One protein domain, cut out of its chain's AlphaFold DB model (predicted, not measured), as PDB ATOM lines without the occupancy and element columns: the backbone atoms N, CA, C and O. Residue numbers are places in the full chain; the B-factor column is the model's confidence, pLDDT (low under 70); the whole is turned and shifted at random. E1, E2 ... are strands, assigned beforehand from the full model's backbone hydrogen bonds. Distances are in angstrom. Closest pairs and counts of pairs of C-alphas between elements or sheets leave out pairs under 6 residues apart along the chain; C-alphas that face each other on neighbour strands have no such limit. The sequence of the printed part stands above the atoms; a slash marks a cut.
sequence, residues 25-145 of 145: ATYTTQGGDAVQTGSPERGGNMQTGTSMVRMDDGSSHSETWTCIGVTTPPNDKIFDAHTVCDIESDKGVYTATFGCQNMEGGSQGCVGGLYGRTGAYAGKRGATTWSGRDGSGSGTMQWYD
ATOM      1  N   ALA A  25     135.378 134.435  96.135       93.19
ATOM      2  CA  ALA A  25     136.757 134.340  96.586       93.19
ATOM      3  C   ALA A  25     136.878 133.393  97.777       93.19
ATOM      4  O   ALA A  25     135.934 133.177  98.536       93.19
ATOM      5  N   THR A  26     138.072 132.850  97.957       97.25
ATOM      6  CA  THR A  26     138.477 132.170  99.189       97.25
ATOM      7  C   THR A  26     139.562 132.989  99.859       97.25
ATOM      8  O   THR A  26     140.265 133.749  99.194       97.25
ATOM      9  N   TYR A  27     139.704 132.864 101.170       97.75
ATOM     10  CA  TYR A  27     140.771 133.546 101.882       97.75
ATOM     11  C   TYR A  27     141.279 132.727 103.055       97.75
ATOM     12  O   TYR A  27     140.546 131.933 103.641       97.75
ATOM     13  N   THR A  28     142.538 132.949 103.409       98.56
ATOM     14  CA  THR A  28     143.143 132.456 104.647       98.56
ATOM     15  C   THR A  28     143.569 133.633 105.497       98.56
ATOM     16  O   THR A  28     144.102 134.598 104.954       98.56
ATOM     17  N   THR A  29     143.365 133.556 106.809       98.50
ATOM     18  CA  THR A  29     143.766 134.596 107.761       98.50
ATOM     19  C   THR A  29     144.892 134.115 108.660       98.50
ATOM     20  O   THR A  29     144.960 132.936 109.012       98.50
ATOM     21  N   GLN A  30     145.742 135.052 109.069       98.38
ATOM     22  CA  GLN A  30     146.699 134.881 110.149       98.38
ATOM     23  C   GLN A  30     146.521 136.035 111.139       98.38
ATOM     24  O   GLN A  30     146.752 137.194 110.794       98.38
ATOM     25  N   GLY A  31     146.069 135.709 112.350       96.19
ATOM     26  CA  GLY A  31     145.875 136.673 113.433       96.19
ATOM     27  C   GLY A  31     147.135 136.859 114.275       96.19
ATOM     28  O   GLY A  31     147.886 135.907 114.488       96.19
ATOM     29  N   GLY A  32     147.366 138.084 114.747       95.38
ATOM     30  CA  GLY A  32     148.337 138.382 115.804       95.38
ATOM     31  C   GLY A  32     147.748 138.179 117.202       95.38
ATOM     32  O   GLY A  32     146.682 137.591 117.358       95.38
ATOM     33  N   ASP A  33     148.405 138.702 118.233       93.44
ATOM     34  CA  ASP A  33     147.875 138.630 119.597       93.44
ATOM     35  C   ASP A  33     146.596 139.471 119.750       93.44
ATOM     36  O   ASP A  33     146.513 140.610 119.283       93.44
ATOM     37  N   ALA A  34     145.590 138.914 120.425       91.25
ATOM     38  CA  ALA A  34     144.352 139.625 120.720       91.25
ATOM     39  C   ALA A  34     144.478 140.443 122.013       91.25
ATOM     40  O   ALA A  34     144.881 139.933 123.060       91.25
ATOM     41  N   VAL A  35     144.043 141.700 121.968       93.75
ATOM     42  CA  VAL A  35     143.833 142.525 123.159       93.75
ATOM     43  C   VAL A  35     142.433 142.242 123.686       93.75
ATOM     44  O   VAL A  35     141.447 142.546 123.016       93.75
ATOM     45  N   GLN A  36     142.333 141.655 124.878       90.81
ATOM     46  CA  GLN A  36     141.054 141.334 125.514       90.81
ATOM     47  C   GLN A  36     140.683 142.342 126.603       90.81
ATOM     48  O   GLN A  36     141.538 142.877 127.307       90.81
ATOM     49  N   THR A  37     139.383 142.565 126.764       91.25
ATOM     50  CA  THR A  37     138.800 143.334 127.866       91.25
ATOM     51  C   THR A  37     137.569 142.620 128.411       91.25
ATOM     52  O   THR A  37     136.840 141.974 127.661       91.25
ATOM     53  N   GLY A  38     137.306 142.747 129.711       86.44
ATOM     54  CA  GLY A  38     136.202 142.051 130.375       86.44
ATOM     55  C   GLY A  38     136.484 140.567 130.628       86.44
ATOM     56  O   GLY A  38     137.636 140.138 130.673       86.44
ATOM     57  N   SER A  39     135.424 139.788 130.855       82.81
ATOM     58  CA  SER A  39     135.522 138.340 131.081       82.81
ATOM     59  C   SER A  39     135.218 137.557 129.799       82.81
ATOM     60  O   SER A  39     134.547 138.091 128.920       82.81
ATOM     61  N   PRO A  40     135.618 136.278 129.684       76.12
ATOM     62  CA  PRO A  40     135.345 135.467 128.490       76.12
ATOM     63  C   PRO A  40     133.864 135.380 128.080       76.12
ATOM     64  O   PRO A  40     133.552 135.161 126.916       76.12
ATOM     65  N   GLU A  41     132.947 135.550 129.032       76.81
ATOM     66  CA  GLU A  41     131.496 135.455 128.820       76.81
ATOM     67  C   GLU A  41     130.841 136.812 128.517       76.81
ATOM     68  O   GLU A  41     129.686 136.859 128.090       76.81
ATOM     69  N   ARG A  42     131.540 137.914 128.826       81.81
ATOM     70  CA  ARG A  42     131.075 139.311 128.737       81.81
ATOM     71  C   ARG A  42     132.261 140.235 128.475       81.81
ATOM     72  O   ARG A  42     132.572 141.134 129.258       81.81
ATOM     73  N   GLY A  43     132.961 139.946 127.394       89.00
ATOM     74  CA  GLY A  43     134.216 140.579 127.033       89.00
ATOM     75  C   GLY A  43     134.231 141.055 125.595       89.00
ATOM     76  O   GLY A  43     133.473 140.577 124.745       89.00
ATOM     77  N   GLY A  44     135.117 142.009 125.349       91.94
ATOM     78  CA  GLY A  44     135.478 142.468 124.022       91.94
ATOM     79  C   GLY A  44     136.879 141.999 123.655       91.94
ATOM     80  O   GLY A  44     137.714 141.748 124.528       91.94
ATOM     81  N   ASN A  45     137.152 141.912 122.362       93.06
ATOM     82  CA  ASN A  45     138.497 141.735 121.849       93.06
ATOM     83  C   ASN A  45     138.779 142.725 120.719       93.06
ATOM     84  O   ASN A  45     137.868 143.195 120.039       93.06
ATOM     85  N   MET A  46     140.054 143.048 120.547       96.06
ATOM     86  CA  MET A  46     140.586 143.672 119.345       96.06
ATOM     87  C   MET A  46     141.758 142.829 118.870       96.06
ATOM     88  O   MET A  46     142.632 142.479 119.663       96.06
ATOM     89  N   GLN A  47     141.791 142.514 117.586       97.00
ATOM     90  CA  GLN A  47     142.870 141.747 116.987       97.00
ATOM     91  C   GLN A  47     143.198 142.328 115.619       97.00
ATOM     92  O   GLN A  47     142.315 142.798 114.901       97.00
ATOM     93  N   THR A  48     144.472 142.286 115.254       98.25
ATOM     94  CA  THR A  48     144.937 142.631 113.913       98.25
ATOM     95  C   THR A  48     145.583 141.420 113.261       98.25
ATOM     96  O   THR A  48     146.021 140.485 113.938       98.25
ATOM     97  N   GLY A  49     145.647 141.430 111.937       98.25
ATOM     98  CA  GLY A  49     146.302 140.366 111.201       98.25
ATOM     99  C   GLY A  49     146.308 140.601 109.704       98.25
ATOM    100  O   GLY A  49     146.051 141.704 109.218       98.25
ATOM    101  N   THR A  50     146.630 139.539 108.980       98.62
ATOM    102  CA  THR A  50     146.695 139.541 107.521       98.62
ATOM    103  C   THR A  50     145.775 138.487 106.932       98.62
ATOM    104  O   THR A  50     145.381 137.520 107.597       98.62
ATOM    105  N   SER A  51     145.406 138.678 105.674       98.06
ATOM    106  CA  SER A  51     144.761 137.658 104.860       98.06
ATOM    107  C   SER A  51     145.461 137.525 103.513       98.06
ATOM    108  O   SER A  51     146.091 138.457 103.011       98.06
ATOM    109  N   MET A  52     145.344 136.336 102.932       98.06
ATOM    110  CA  MET A  52     145.626 136.091 101.524       98.06
ATOM    111  C   MET A  52     144.308 135.711 100.869       98.06
ATOM    112  O   MET A  52     143.702 134.709 101.256       98.06
ATOM    113  N   VAL A  53     143.863 136.512  99.907       96.44
ATOM    114  CA  VAL A  53     142.636 136.273  99.149       96.44
ATOM    115  C   VAL A  53     142.994 135.635  97.818       96.44
ATOM    116  O   VAL A  53     143.980 136.000  97.182       96.44
ATOM    117  N   ARG A  54     142.183 134.673  97.388       95.06
ATOM    118  CA  ARG A  54     142.220 134.067  96.062       95.06
ATOM    119  C   ARG A  54     140.853 134.231  95.418       95.06
ATOM    120  O   ARG A  54     139.890 133.588  95.837       95.06
ATOM    121  N   MET A  55     140.796 135.090  94.407       90.69
ATOM    122  CA  MET A  55     139.612 135.329  93.580       90.69
ATOM    123  C   MET A  55     139.371 134.135  92.655       90.69
ATOM    124  O   MET A  55     140.291 133.358  92.419       90.69
ATOM    125  N   ASP A  56     138.170 133.962  92.118       88.38
ATOM    126  CA  ASP A  56     137.855 132.900  91.151       88.38
ATOM    127  C   ASP A  56     138.693 132.964  89.860       88.38
ATOM    128  O   ASP A  56     139.129 131.927  89.353       88.38
ATOM    129  N   ASP A  57     138.998 134.171  89.387       84.06
ATOM    130  CA  ASP A  57     139.703 134.445  88.131       84.06
ATOM    131  C   ASP A  57     141.161 133.960  88.065       84.06
ATOM    132  O   ASP A  57     141.761 133.952  86.991       84.06
ATOM    133  N   GLY A  58     141.753 133.544  89.183       87.94
ATOM    134  CA  GLY A  58     143.175 133.196  89.218       87.94
ATOM    135  C   GLY A  58     143.990 134.005  90.211       87.94
ATOM    136  O   GLY A  58     145.003 133.520  90.718       87.94
ATOM    137  N   SER A  59     143.566 135.240  90.445       88.94
ATOM    138  CA  SER A  59     144.369 136.258  91.097       88.94
ATOM    139  C   SER A  59     144.383 136.106  92.611       88.94
ATOM    140  O   SER A  59     143.429 135.636  93.238       88.94
ATOM    141  N   SER A  60     145.505 136.517  93.199       93.19
ATOM    142  CA  SER A  60     145.668 136.612  94.641       93.19
ATOM    143  C   SER A  60     146.154 137.988  95.037       93.19
ATOM    144  O   SER A  60     146.953 138.603  94.326       93.19
ATOM    145  N   HIS A  61     145.723 138.433  96.208       93.56
ATOM    146  CA  HIS A  61     146.239 139.636  96.836       93.56
ATOM    147  C   HIS A  61     146.241 139.486  98.354       93.56
ATOM    148  O   HIS A  61     145.458 138.726  98.929       93.56
ATOM    149  N   SER A  62     147.151 140.214  98.990       97.19
ATOM    150  CA  SER A  62     147.231 140.287 100.444       97.19
ATOM    151  C   SER A  62     146.354 141.413 100.966       97.19
ATOM    152  O   SER A  62     146.198 142.446 100.312       97.19
ATOM    153  N   GLU A  63     145.842 141.241 102.176       97.50
ATOM    154  CA  GLU A  63     145.111 142.281 102.894       97.50
ATOM    155  C   GLU A  63     145.575 142.323 104.347       97.50
ATOM    156  O   GLU A  63     146.119 141.355 104.891       97.50
ATOM    157  N   THR A  64     145.350 143.464 104.980       98.62
ATOM    158  CA  THR A  64     145.468 143.629 106.428       98.62
ATOM    159  C   THR A  64     144.094 143.882 107.005       98.62
ATOM    160  O   THR A  64     143.276 144.557 106.380       98.62
ATOM    161  N   TRP A  65     143.845 143.380 108.207       98.50
ATOM    162  CA  TRP A  65     142.578 143.586 108.885       98.50
ATOM    163  C   TRP A  65     142.772 143.988 110.341       98.50
ATOM    164  O   TRP A  65     143.736 143.595 111.001       98.50
ATOM    165  N   THR A  66     141.819 144.768 110.841       98.50
ATOM    166  CA  THR A  66     141.622 145.044 112.264       98.50
ATOM    167  C   THR A  66     140.197 144.664 112.613       98.50
ATOM    168  O   THR A  66     139.257 145.222 112.053       98.50
ATOM    169  N   CYS A  67     140.036 143.719 113.530       97.88
ATOM    170  CA  CYS A  67     138.742 143.238 113.979       97.88
ATOM    171  C   CYS A  67     138.509 143.620 115.435       97.88
ATOM    172  O   CYS A  67     139.403 143.482 116.271       97.88
ATOM    173  N   ILE A  68     137.289 144.048 115.735       97.06
ATOM    174  CA  ILE A  68     136.772 144.161 117.095       97.06
ATOM    175  C   ILE A  68     135.627 143.176 117.276       97.06
ATOM    176  O   ILE A  68     134.751 143.074 116.418       97.06
ATOM    177  N   GLY A  69     135.637 142.447 118.382       94.88
ATOM    178  CA  GLY A  69     134.628 141.453 118.709       94.88
ATOM    179  C   GLY A  69     134.025 141.684 120.083       94.88
ATOM    180  O   GLY A  69     134.691 142.190 120.984       94.88
ATOM    181  N   VAL A  70     132.769 141.287 120.261       93.88
ATOM    182  CA  VAL A  70     132.095 141.226 121.563       93.88
ATOM    183  C   VAL A  70     131.454 139.859 121.750       93.88
ATOM    184  O   VAL A  70     130.837 139.319 120.832       93.88
ATOM    185  N   THR A  71     131.611 139.295 122.944       91.12
ATOM    186  CA  THR A  71     130.982 138.027 123.333       91.12
ATOM    187  C   THR A  71     129.580 138.270 123.875       91.12
ATOM    188  O   THR A  71     129.321 139.248 124.581       91.12
ATOM    189  N   THR A  72     128.662 137.373 123.526       85.88
ATOM    190  CA  THR A  72     127.255 137.463 123.916       85.88
ATOM    191  C   THR A  72     126.977 136.507 125.090       85.88
ATOM    192  O   THR A  72     127.376 135.333 125.023       85.88
ATOM    193  N   PRO A  73     126.267 136.952 126.151       79.44
ATOM    194  CA  PRO A  73     125.928 136.103 127.293       79.44
ATOM    195  C   PRO A  73     125.205 134.806 126.896       79.44
ATOM    196  O   PRO A  73     124.477 134.780 125.899       79.44
ATOM    197  N   PRO A  74     125.377 133.716 127.661       71.19
ATOM    198  CA  PRO A  74     124.673 132.466 127.396       71.19
ATOM    199  C   PRO A  74     123.149 132.608 127.573       71.19
ATOM    200  O   PRO A  74     122.689 133.404 128.387       71.19
ATOM    201  N   ASN A  75     122.400 131.765 126.850       72.00
ATOM    202  CA  ASN A  75     120.944 131.528 126.917       72.00
ATOM    203  C   ASN A  75     120.002 132.423 126.085       72.00
ATOM    204  O   ASN A  75     118.894 131.971 125.830       72.00
ATOM    205  N   ASP A  76     120.436 133.580 125.567       70.31
ATOM    206  CA  ASP A  76     119.578 134.483 124.758       70.31
ATOM    207  C   ASP A  76     120.247 134.975 123.456       70.31
ATOM    208  O   ASP A  76     120.041 136.102 122.999       70.31
ATOM    209  N   LYS A  77     121.099 134.148 122.845       82.12
ATOM    210  CA  LYS A  77     121.932 134.547 121.699       82.12
ATOM    211  C   LYS A  77     121.701 133.694 120.461       82.12
ATOM    212  O   LYS A  77     121.525 132.484 120.549       82.12
ATOM    213  N   ILE A  78     121.787 134.341 119.298       89.75
ATOM    214  CA  ILE A  78     121.935 133.652 118.009       89.75
ATOM    215  C   ILE A  78     123.400 133.265 117.798       89.75
ATOM    216  O   ILE A  78     123.657 132.165 117.332       89.75
ATOM    217  N   PHE A  79     124.344 134.132 118.181       94.00
ATOM    218  CA  PHE A  79     125.786 133.926 118.022       94.00
ATOM    219  C   PHE A  79     126.535 134.131 119.342       94.00
ATOM    220  O   PHE A  79     126.258 135.081 120.082       94.00
ATOM    221  N   ASP A  80     127.519 133.272 119.608       92.75
ATOM    222  CA  ASP A  80     128.460 133.388 120.729       92.75
ATOM    223  C   ASP A  80     129.258 134.689 120.724       92.75
ATOM    224  O   ASP A  80     129.525 135.242 121.794       92.75
ATOM    225  N   ALA A  81     129.600 135.196 119.543       92.75
ATOM    226  CA  ALA A  81     130.280 136.471 119.389       92.75
ATOM    227  C   ALA A  81     129.835 137.208 118.122       92.75
ATOM    228  O   ALA A  81     129.445 136.590 117.131       92.75
ATOM    229  N   HIS A  82     129.936 138.533 118.162       95.62
ATOM    230  CA  HIS A  82     129.798 139.397 116.995       95.62
ATOM    231  C   HIS A  82     131.108 140.128 116.756       95.62
ATOM    232  O   HIS A  82     131.663 140.694 117.696       95.62
ATOM    233  N   THR A  83     131.565 140.151 115.508       96.56
ATOM    234  CA  THR A  83     132.844 140.751 115.125       96.56
ATOM    235  C   THR A  83     132.649 141.698 113.954       96.56
ATOM    236  O   THR A  83     131.935 141.376 113.008       96.56
ATOM    237  N   VAL A  84     133.298 142.857 113.996       98.12
ATOM    238  CA  VAL A  84     133.388 143.794 112.875       98.12
ATOM    239  C   VAL A  84     134.855 143.976 112.536       98.12
ATOM    240  O   VAL A  84     135.660 144.283 113.411       98.12
ATOM    241  N   CYS A  85     135.190 143.784 111.270       98.38
ATOM    242  CA  CYS A  85     136.535 143.892 110.748       98.38
ATOM    243  C   CYS A  85     136.596 145.002 109.711       98.38
ATOM    244  O   CYS A  85     135.798 145.015 108.775       98.38
ATOM    245  N   ASP A  86     137.573 145.885 109.849       98.56
ATOM    246  CA  ASP A  86     138.012 146.767 108.783       98.56
ATOM    247  C   ASP A  86     139.153 146.093 108.027       98.56
ATOM    248  O   ASP A  86     140.107 145.622 108.646       98.56
ATOM    249  N   ILE A  87     139.028 146.022 106.700       98.50
ATOM    250  CA  ILE A  87     139.982 145.348 105.824       98.50
ATOM    251  C   ILE A  87     140.509 146.331 104.787       98.50
ATOM    252  O   ILE A  87     139.738 147.008 104.097       98.50
ATOM    253  N   GLU A  88     141.831 146.371 104.673       98.12
ATOM    254  CA  GLU A  88     142.576 147.199 103.734       98.12
ATOM    255  C   GLU A  88     143.351 146.324 102.746       98.12
ATOM    256  O   GLU A  88     144.080 145.408 103.131       98.12
ATOM    257  N   SER A  89     143.194 146.634 101.463       94.44
ATOM    258  CA  SER A  89     143.819 145.950 100.332       94.44
ATOM    259  C   SER A  89     144.290 146.978  99.301       94.44
ATOM    260  O   SER A  89     143.742 148.080  99.209       94.44
ATOM    261  N   ASP A  90     145.249 146.599  98.451       92.50
ATOM    262  CA  ASP A  90     145.608 147.367  97.253       92.50
ATOM    263  C   ASP A  90     144.425 147.513  96.275       92.50
ATOM    264  O   ASP A  90     144.404 148.429  95.450       92.50
ATOM    265  N   LYS A  91     143.420 146.633  96.377       90.25
ATOM    266  CA  LYS A  91     142.185 146.685  95.586       90.25
ATOM    267  C   LYS A  91     141.146 147.647  96.147       90.25
ATOM    268  O   LYS A  91     140.242 148.035  95.413       90.25
ATOM    269  N   GLY A  92     141.255 148.053  97.408       94.50
ATOM    270  CA  GLY A  92     140.290 148.920  98.074       94.50
ATOM    271  C   GLY A  92     140.043 148.523  99.522       94.50
ATOM    272  O   GLY A  92     140.642 147.592 100.053       94.50
ATOM    273  N   VAL A  93     139.131 149.246 100.160       97.56
ATOM    274  CA  VAL A  93     138.799 149.077 101.574       97.56
ATOM    275  C   VAL A  93     137.374 148.560 101.700       97.56
ATOM    276  O   VAL A  93     136.462 149.052 101.028       97.56
ATOM    277  N   TYR A  94     137.160 147.605 102.598       97.62
ATOM    278  CA  TYR A  94     135.836 147.082 102.918       97.62
ATOM    279  C   TYR A  94     135.706 146.749 104.406       97.62
ATOM    280  O   TYR A  94     136.670 146.849 105.165       97.62
ATOM    281  N   THR A  95     134.486 146.445 104.829       98.38
ATOM    282  CA  THR A  95     134.162 145.996 106.183       98.38
ATOM    283  C   THR A  95     133.511 144.623 106.095       98.38
ATOM    284  O   THR A  95     132.664 144.396 105.225       98.38
ATOM    285  N   ALA A  96     133.888 143.723 106.998       98.25
ATOM    286  CA  ALA A  96     133.227 142.441 107.191       98.25
ATOM    287  C   ALA A  96     132.603 142.391 108.586       98.25
ATOM    288  O   ALA A  96     133.267 142.694 109.575       98.25
ATOM    289  N   THR A  97     131.340 141.988 108.671       98.25
ATOM    290  CA  THR A  97     130.641 141.804 109.947       98.25
ATOM    291  C   THR A  97     130.250 140.350 110.088       98.25
ATOM    292  O   THR A  97     129.587 139.821 109.202       98.25
ATOM    293  N   PHE A  98     130.611 139.726 111.202       98.25
ATOM    294  CA  PHE A  98     130.390 138.313 111.474       98.25
ATOM    295  C   PHE A  98     129.540 138.098 112.722       98.25
ATOM    296  O   PHE A  98     129.706 138.785 113.729       98.25
ATOM    297  N   GLY A  99     128.687 137.081 112.658       97.38
ATOM    298  CA  GLY A  99     128.210 136.340 113.817       97.38
ATOM    299  C   GLY A  99     128.928 134.993 113.882       97.38
ATOM    300  O   GLY A  99     129.003 134.286 112.875       97.38
ATOM    301  N   CYS A 100     129.471 134.649 115.046       95.69
ATOM    302  CA  CYS A 100     130.322 133.479 115.253       95.69
ATOM    303  C   CYS A 100     129.761 132.546 116.326       95.69
ATOM    304  O   CYS A 100     129.274 133.009 117.356       95.69
ATOM    305  N   GLN A 101     129.897 131.240 116.104       94.75
ATOM    306  CA  GLN A 101     129.678 130.193 117.100       94.75
ATOM    307  C   GLN A 101     131.006 129.592 117.534       94.75
ATOM    308  O   GLN A 101     131.875 129.330 116.699       94.75
ATOM    309  N   ASN A 102     131.138 129.324 118.827       91.69
ATOM    310  CA  ASN A 102     132.225 128.529 119.364       91.69
ATOM    311  C   ASN A 102     131.981 127.053 119.030       91.69
ATOM    312  O   ASN A 102     130.881 126.523 119.167       91.69
ATOM    313  N   MET A 103     133.037 126.387 118.591       90.38
ATOM    314  CA  MET A 103     133.064 124.975 118.235       90.38
ATOM    315  C   MET A 103     134.018 124.226 119.168       90.38
ATOM    316  O   MET A 103     134.773 124.823 119.945       90.38
ATOM    317  N   GLU A 104     134.006 122.898 119.082       87.12
ATOM    318  CA  GLU A 104     134.908 122.063 119.871       87.12
ATOM    319  C   GLU A 104     136.383 122.445 119.670       87.12
ATOM    320  O   GLU A 104     136.822 122.908 118.612       87.12
ATOM    321  N   GLY A 105     137.164 122.278 120.736       83.19
ATOM    322  CA  GLY A 105     138.588 122.602 120.743       83.19
ATOM    323  C   GLY A 105     138.914 124.098 120.762       83.19
ATOM    324  O   GLY A 105     140.092 124.427 120.715       83.19
ATOM    325  N   GLY A 106     137.933 125.002 120.849       83.25
ATOM    326  CA  GLY A 106     138.174 126.453 120.851       83.25
ATOM    327  C   GLY A 106     138.287 127.056 119.451       83.25
ATOM    328  O   GLY A 106     138.822 128.147 119.280       83.25
ATOM    329  N   SER A 107     137.826 126.335 118.430       92.56
ATOM    330  CA  SER A 107     137.634 126.899 117.094       92.56
ATOM    331  C   SER A 107     136.315 127.667 117.012       92.56
ATOM    332  O   SER A 107     135.440 127.512 117.859       92.56
ATOM    333  N   GLN A 108     136.159 128.485 115.981       94.75
ATOM    334  CA  GLN A 108     134.960 129.271 115.723       94.75
ATOM    335  C   GLN A 108     134.515 129.117 114.275       94.75
ATOM    336  O   GLN A 108     135.350 129.030 113.376       94.75
ATOM    337  N   GLY A 109     133.200 129.076 114.074       97.25
ATOM    338  CA  GLY A 109     132.555 129.113 112.767       97.25
ATOM    339  C   GLY A 109     131.687 130.360 112.665       97.25
ATOM    340  O   GLY A 109     130.854 130.606 113.534       97.25
ATOM    341  N   CYS A 110     131.884 131.152 111.620       98.00
ATOM    342  CA  CYS A 110     131.279 132.462 111.461       98.00
ATOM    343  C   CYS A 110     130.619 132.621 110.095       98.00
ATOM    344  O   CYS A 110     131.117 132.140 109.074       98.00
ATOM    345  N   VAL A 111     129.526 133.375 110.080       98.38
ATOM    346  CA  VAL A 111     128.845 133.833 108.868       98.38
ATOM    347  C   VAL A 111     128.624 135.331 108.960       98.38
ATOM    348  O   VAL A 111     128.462 135.878 110.052       98.38
ATOM    349  N   GLY A 112     128.651 136.010 107.822       97.88
ATOM    350  CA  GLY A 112     128.722 137.455 107.825       97.88
ATOM    351  C   GLY A 112     128.355 138.131 106.520       97.88
ATOM    352  O   GLY A 112     128.108 137.495 105.495       97.88
ATOM    353  N   GLY A 113     128.332 139.457 106.591       97.81
ATOM    354  CA  GLY A 113     128.122 140.348 105.462       97.81
ATOM    355  C   GLY A 113     129.375 141.154 105.144       97.81
ATOM    356  O   GLY A 113     130.204 141.406 106.020       97.81
ATOM    357  N   LEU A 114     129.479 141.579 103.891       97.75
ATOM    358  CA  LEU A 114     130.534 142.453 103.392       97.75
ATOM    359  C   LEU A 114     129.937 143.783 102.932       97.75
ATOM    360  O   LEU A 114     128.862 143.818 102.324       97.75
ATOM    361  N   TYR A 115     130.660 144.868 103.188       97.12
ATOM    362  CA  TYR A 115     130.329 146.200 102.697       97.12
ATOM    363  C   TYR A 115     131.578 146.894 102.162       97.12
ATOM    364  O   TYR A 115     132.507 147.197 102.915       97.12
ATOM    365  N   GLY A 116     131.609 147.137 100.857       96.56
ATOM    366  CA  GLY A 116     132.747 147.760 100.202       96.56
ATOM    367  C   GLY A 116     132.687 149.286 100.231       96.56
ATOM    368  O   GLY A 116     131.670 149.902  99.905       96.56
ATOM    369  N   ARG A 117     133.797 149.911 100.633       96.19
ATOM    370  CA  ARG A 117     133.898 151.359 100.867       96.19
ATOM    371  C   ARG A 117     134.618 152.087  99.740       96.19
ATOM    372  O   ARG A 117     134.194 153.173  99.358       96.19
ATOM    373  N   THR A 118     135.700 151.515  99.214       96.06
ATOM    374  CA  THR A 118     136.548 152.168  98.202       96.06
ATOM    375  C   THR A 118     137.080 151.178  97.163       96.06
ATOM    376  O   THR A 118     136.947 149.962  97.312       96.06
ATOM    377  N   GLY A 119     137.702 151.709  96.105       93.56
ATOM    378  CA  GLY A 119     138.386 150.917  95.082       93.56
ATOM    379  C   GLY A 119     137.451 149.962  94.341       93.56
ATOM    380  O   GLY A 119     136.302 150.297  94.063       93.56
ATOM    381  N   ALA A 120     137.944 148.759  94.051       89.75
ATOM    382  CA  ALA A 120     137.207 147.691  93.382       89.75
ATOM    383  C   ALA A 120     135.979 147.210  94.171       89.75
ATOM    384  O   ALA A 120     135.088 146.594  93.588       89.75
ATOM    385  N   TYR A 121     135.911 147.499  95.474       91.94
ATOM    386  CA  TYR A 121     134.793 147.111  96.332       91.94
ATOM    387  C   TYR A 121     133.728 148.207  96.473       91.94
ATOM    388  O   TYR A 121     132.665 147.940  97.019       91.94
ATOM    389  N   ALA A 122     133.976 149.436  96.013       94.12
ATOM    390  CA  ALA A 122     133.097 150.576  96.279       94.12
ATOM    391  C   ALA A 122     131.634 150.307  95.875       94.12
ATOM    392  O   ALA A 122     131.344 150.009  94.719       94.12
ATOM    393  N   GLY A 123     130.715 150.426  96.840       91.94
ATOM    394  CA  GLY A 123     129.276 150.232  96.628       91.94
ATOM    395  C   GLY A 123     128.814 148.771  96.626       91.94
ATOM    396  O   GLY A 123     127.613 148.531  96.742       91.94
ATOM    397  N   LYS A 124     129.739 147.805  96.575       92.25
ATOM    398  CA  LYS A 124     129.408 146.379  96.602       92.25
ATOM    399  C   LYS A 124     128.948 145.942  97.985       92.25
ATOM    400  O   LYS A 124     129.423 146.421  99.024       92.25
ATOM    401  N   ARG A 125     128.064 144.952  97.992       95.69
ATOM    402  CA  ARG A 125     127.698 144.186  99.188       95.69
ATOM    403  C   ARG A 125     128.088 142.740  98.990       95.69
ATOM    404  O   ARG A 125     128.314 142.307  97.872       95.69
ATOM    405  N   GLY A 126     128.173 141.978 100.064       95.25
ATOM    406  CA  GLY A 126     128.544 140.580  99.941       95.25
ATOM    407  C   GLY A 126     128.143 139.747 101.132       95.25
ATOM    408  O   GLY A 126     127.655 140.260 102.141       95.25
ATOM    409  N   ALA A 127     128.377 138.453 100.996       97.19
ATOM    410  CA  ALA A 127     128.309 137.492 102.079       97.19
ATOM    411  C   ALA A 127     129.690 136.874 102.284       97.19
ATOM    412  O   ALA A 127     130.489 136.779 101.351       97.19
ATOM    413  N   THR A 128     129.973 136.465 103.512       98.19
ATOM    414  CA  THR A 128     131.240 135.833 103.861       98.19
ATOM    415  C   THR A 128     131.044 134.759 104.921       98.19
ATOM    416  O   THR A 128     130.122 134.821 105.737       98.19
ATOM    417  N   THR A 129     131.918 133.763 104.904       98.38
ATOM    418  CA  THR A 129     132.021 132.726 105.928       98.38
ATOM    419  C   THR A 129     133.450 132.662 106.421       98.38
ATOM    420  O   THR A 129     134.370 132.822 105.624       98.38
ATOM    421  N   TRP A 130     133.657 132.301 107.681       98.25
ATOM    422  CA  TRP A 130     134.989 132.046 108.220       98.25
ATOM    423  C   TRP A 130     134.965 130.877 109.198       98.25
ATOM    424  O   TRP A 130     133.998 130.694 109.928       98.25
ATOM    425  N   SER A 131     136.034 130.091 109.226       97.81
ATOM    426  CA  SER A 131     136.261 129.067 110.236       97.81
ATOM    427  C   SER A 131     137.730 129.052 110.629       97.81
ATOM    428  O   SER A 131     138.610 129.008 109.764       97.81
ATOM    429  N   GLY A 132     138.009 129.043 111.928       96.62
ATOM    430  CA  GLY A 132     139.380 129.118 112.415       96.62
ATOM    431  C   GLY A 132     139.509 129.119 113.928       96.62
ATOM    432  O   GLY A 132     138.587 128.743 114.649       96.62
ATOM    433  N   ARG A 133     140.685 129.508 114.408       95.06
ATOM    434  CA  ARG A 133     141.029 129.663 115.821       95.06
ATOM    435  C   ARG A 133     141.990 130.836 115.975       95.06
ATOM    436  O   ARG A 133     142.891 130.991 115.155       95.06
ATOM    437  N   ASP A 134     141.793 131.643 117.014       92.06
ATOM    438  CA  ASP A 134     142.682 132.756 117.375       92.06
ATOM    439  C   ASP A 134     142.984 133.699 116.192       92.06
ATOM    440  O   ASP A 134     144.120 134.092 115.941       92.06
ATOM    441  N   GLY A 135     141.956 134.024 115.400       93.25
ATOM    442  CA  GLY A 135     142.073 134.878 114.208       93.25
ATOM    443  C   GLY A 135     142.749 134.218 112.998       93.25
ATOM    444  O   GLY A 135     142.772 134.801 111.913       93.25
ATOM    445  N   SER A 136     143.249 132.988 113.133       97.62
ATOM    446  CA  SER A 136     143.856 132.213 112.048       97.62
ATOM    447  C   SER A 136     142.882 131.170 111.508       97.62
ATOM    448  O   SER A 136     142.300 130.392 112.263       97.62
ATOM    449  N   GLY A 137     142.670 131.140 110.197       97.75
ATOM    450  CA  GLY A 137     141.617 130.310 109.623       97.75
ATOM    451  C   GLY A 137     141.455 130.468 108.124       97.75
ATOM    452  O   GLY A 137     142.341 130.962 107.430       97.75
ATOM    453  N   SER A 138     140.301 130.039 107.626       98.25
ATOM    454  CA  SER A 138     139.943 130.163 106.216       98.25
ATOM    455  C   SER A 138     138.473 130.501 106.041       98.25
ATOM    456  O   SER A 138     137.654 130.254 106.927       98.25
ATOM    457  N   GLY A 139     138.141 131.077 104.897       97.75
ATOM    458  CA  GLY A 139     136.798 131.527 104.611       97.75
ATOM    459  C   GLY A 139     136.507 131.661 103.128       97.75
ATOM    460  O   GLY A 139     137.373 131.468 102.272       97.75
ATOM    461  N   THR A 140     135.256 132.000 102.844       97.50
ATOM    462  CA  THR A 140     134.774 132.288 101.495       97.50
ATOM    463  C   THR A 140     134.093 133.642 101.485       97.50
ATOM    464  O   THR A 140     133.535 134.064 102.495       97.50
ATOM    465  N   MET A 141     134.158 134.329 100.355       95.25
ATOM    466  CA  MET A 141     133.503 135.604 100.121       95.25
ATOM    467  C   MET A 141     132.734 135.533  98.814       95.25
ATOM    468  O   MET A 141     133.178 134.909  97.851       95.25
ATOM    469  N   GLN A 142     131.609 136.225  98.772       94.94
ATOM    470  CA  GLN A 142     130.859 136.446  97.552       94.94
ATOM    471  C   GLN A 142     130.429 137.903  97.499       94.94
ATOM    472  O   GLN A 142     129.728 138.375  98.395       94.94
ATOM    473  N   TRP A 143     130.853 138.597  96.446       92.00
ATOM    474  CA  TRP A 143     130.463 139.975  96.175       92.00
ATOM    475  C   TRP A 143     129.266 140.036  95.223       92.00
ATOM    476  O   TRP A 143     129.175 139.275  94.261       92.00
ATOM    477  N   TYR A 144     128.372 140.978  95.498       88.25
ATOM    478  CA  TYR A 144     127.187 141.323  94.729       88.25
ATOM    479  C   TYR A 144     127.280 142.794  94.308       88.25
ATOM    480  O   TYR A 144     127.722 143.641  95.096       88.25
ATOM    481  N   ASP A 145     126.853 143.063  93.077       76.69
ATOM    482  CA  ASP A 145     126.704 144.409  92.514       76.69
ATOM    483  C   ASP A 145     125.356 145.043  92.879       76.69
ATOM    484  O   ASP A 145     124.341 144.305  92.937       76.69
TER     485      ASP A 145
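What this domain is: This is residues 25 to 145 of the 145 residues of an uncharacterized protein of Erythrobacter sp (UniProt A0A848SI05). A closed barrel of eight strands, longer than it is wide, has its strands slanting round a hollow axis in the order E1, E3, E4, E5, E6, E7, E8, E9 and back to E1. The ninth strand, E2, is paired onto E3 at one end of the barrel, and the loop of residues 72 to 80 lies at that same end. The printed part has 121 residues, with nine named strands, E1 to E9 along the chain, and no named helix; the class is all strand and the neighbour strands are antiparallel. The whole is compact, with a radius of gyration of the C-alphas of 14.2 A, and elongated, with spans of 41 by 26 by 23 A.

How they stand to each other: E3, residues 42 to 55, has E4, residues 60 to 71, on one side, and on the other side E2, residues 35 to 39, and E1, residues 25 to 31. This pairing is staggered: E2 is beside residues 42 to 46 of E3, with N 37 and O 44 2.9 A apart, and E1 is beside residues 49 to 55, with N 28 and O 52 3.0 A apart. E3 bends by 65 degrees at residue 49. E3 and E4 form a hairpin, with N 49 and O 65 3.0 A apart. Next round the ring come E5, residues 81 to 89, with N 84 and O 68 2.8 A apart, and E6, residues 92 to 102, with N 96 and O 85 2.9 A apart. E7, residues 108 to 116, follows, with N 111 and O 99 3.0 A apart, then E8, residues 125 to 133, with N 128 and O 112 2.9 A apart. E9, residues 136 to 144, is antiparallel to E8, at 170 degrees between their directions, with N 138 and O 131 2.9 A apart. E9 and E1 close the barrel: N 139 and O 27 are 2.8 A apart, and the facing C-alphas of Ser 138 and Thr 28 are 4.2 A apart. E2 to E9 form a meander, each strand the antiparallel neighbour of the one before. E1 and E2 are apart.

Where its parts are: E1 begins at C-alpha 25, (136.757, 134.340, 96.586). E3, the longest strand with 14 residues, measures 36.4 A from C-alpha 42 at (131.075, 139.311, 128.737) to C-alpha 55; E4 measures 32.3 A and E6 30.6 A. E9 ends at C-alpha 144, (127.187, 141.323, 94.729).

The domain as a whole: The two C-alphas farthest apart, those of Gly 58 and Asn 75, are 43.8 A apart. The printed part has no cut and ends at the chain's last residue, Asp 145. No link is long; those from E4 to E5 and from E7 to E8 are short, and the others are tight. The mean pLDDT of the printed part is 93.3, and no printed residue is under 70.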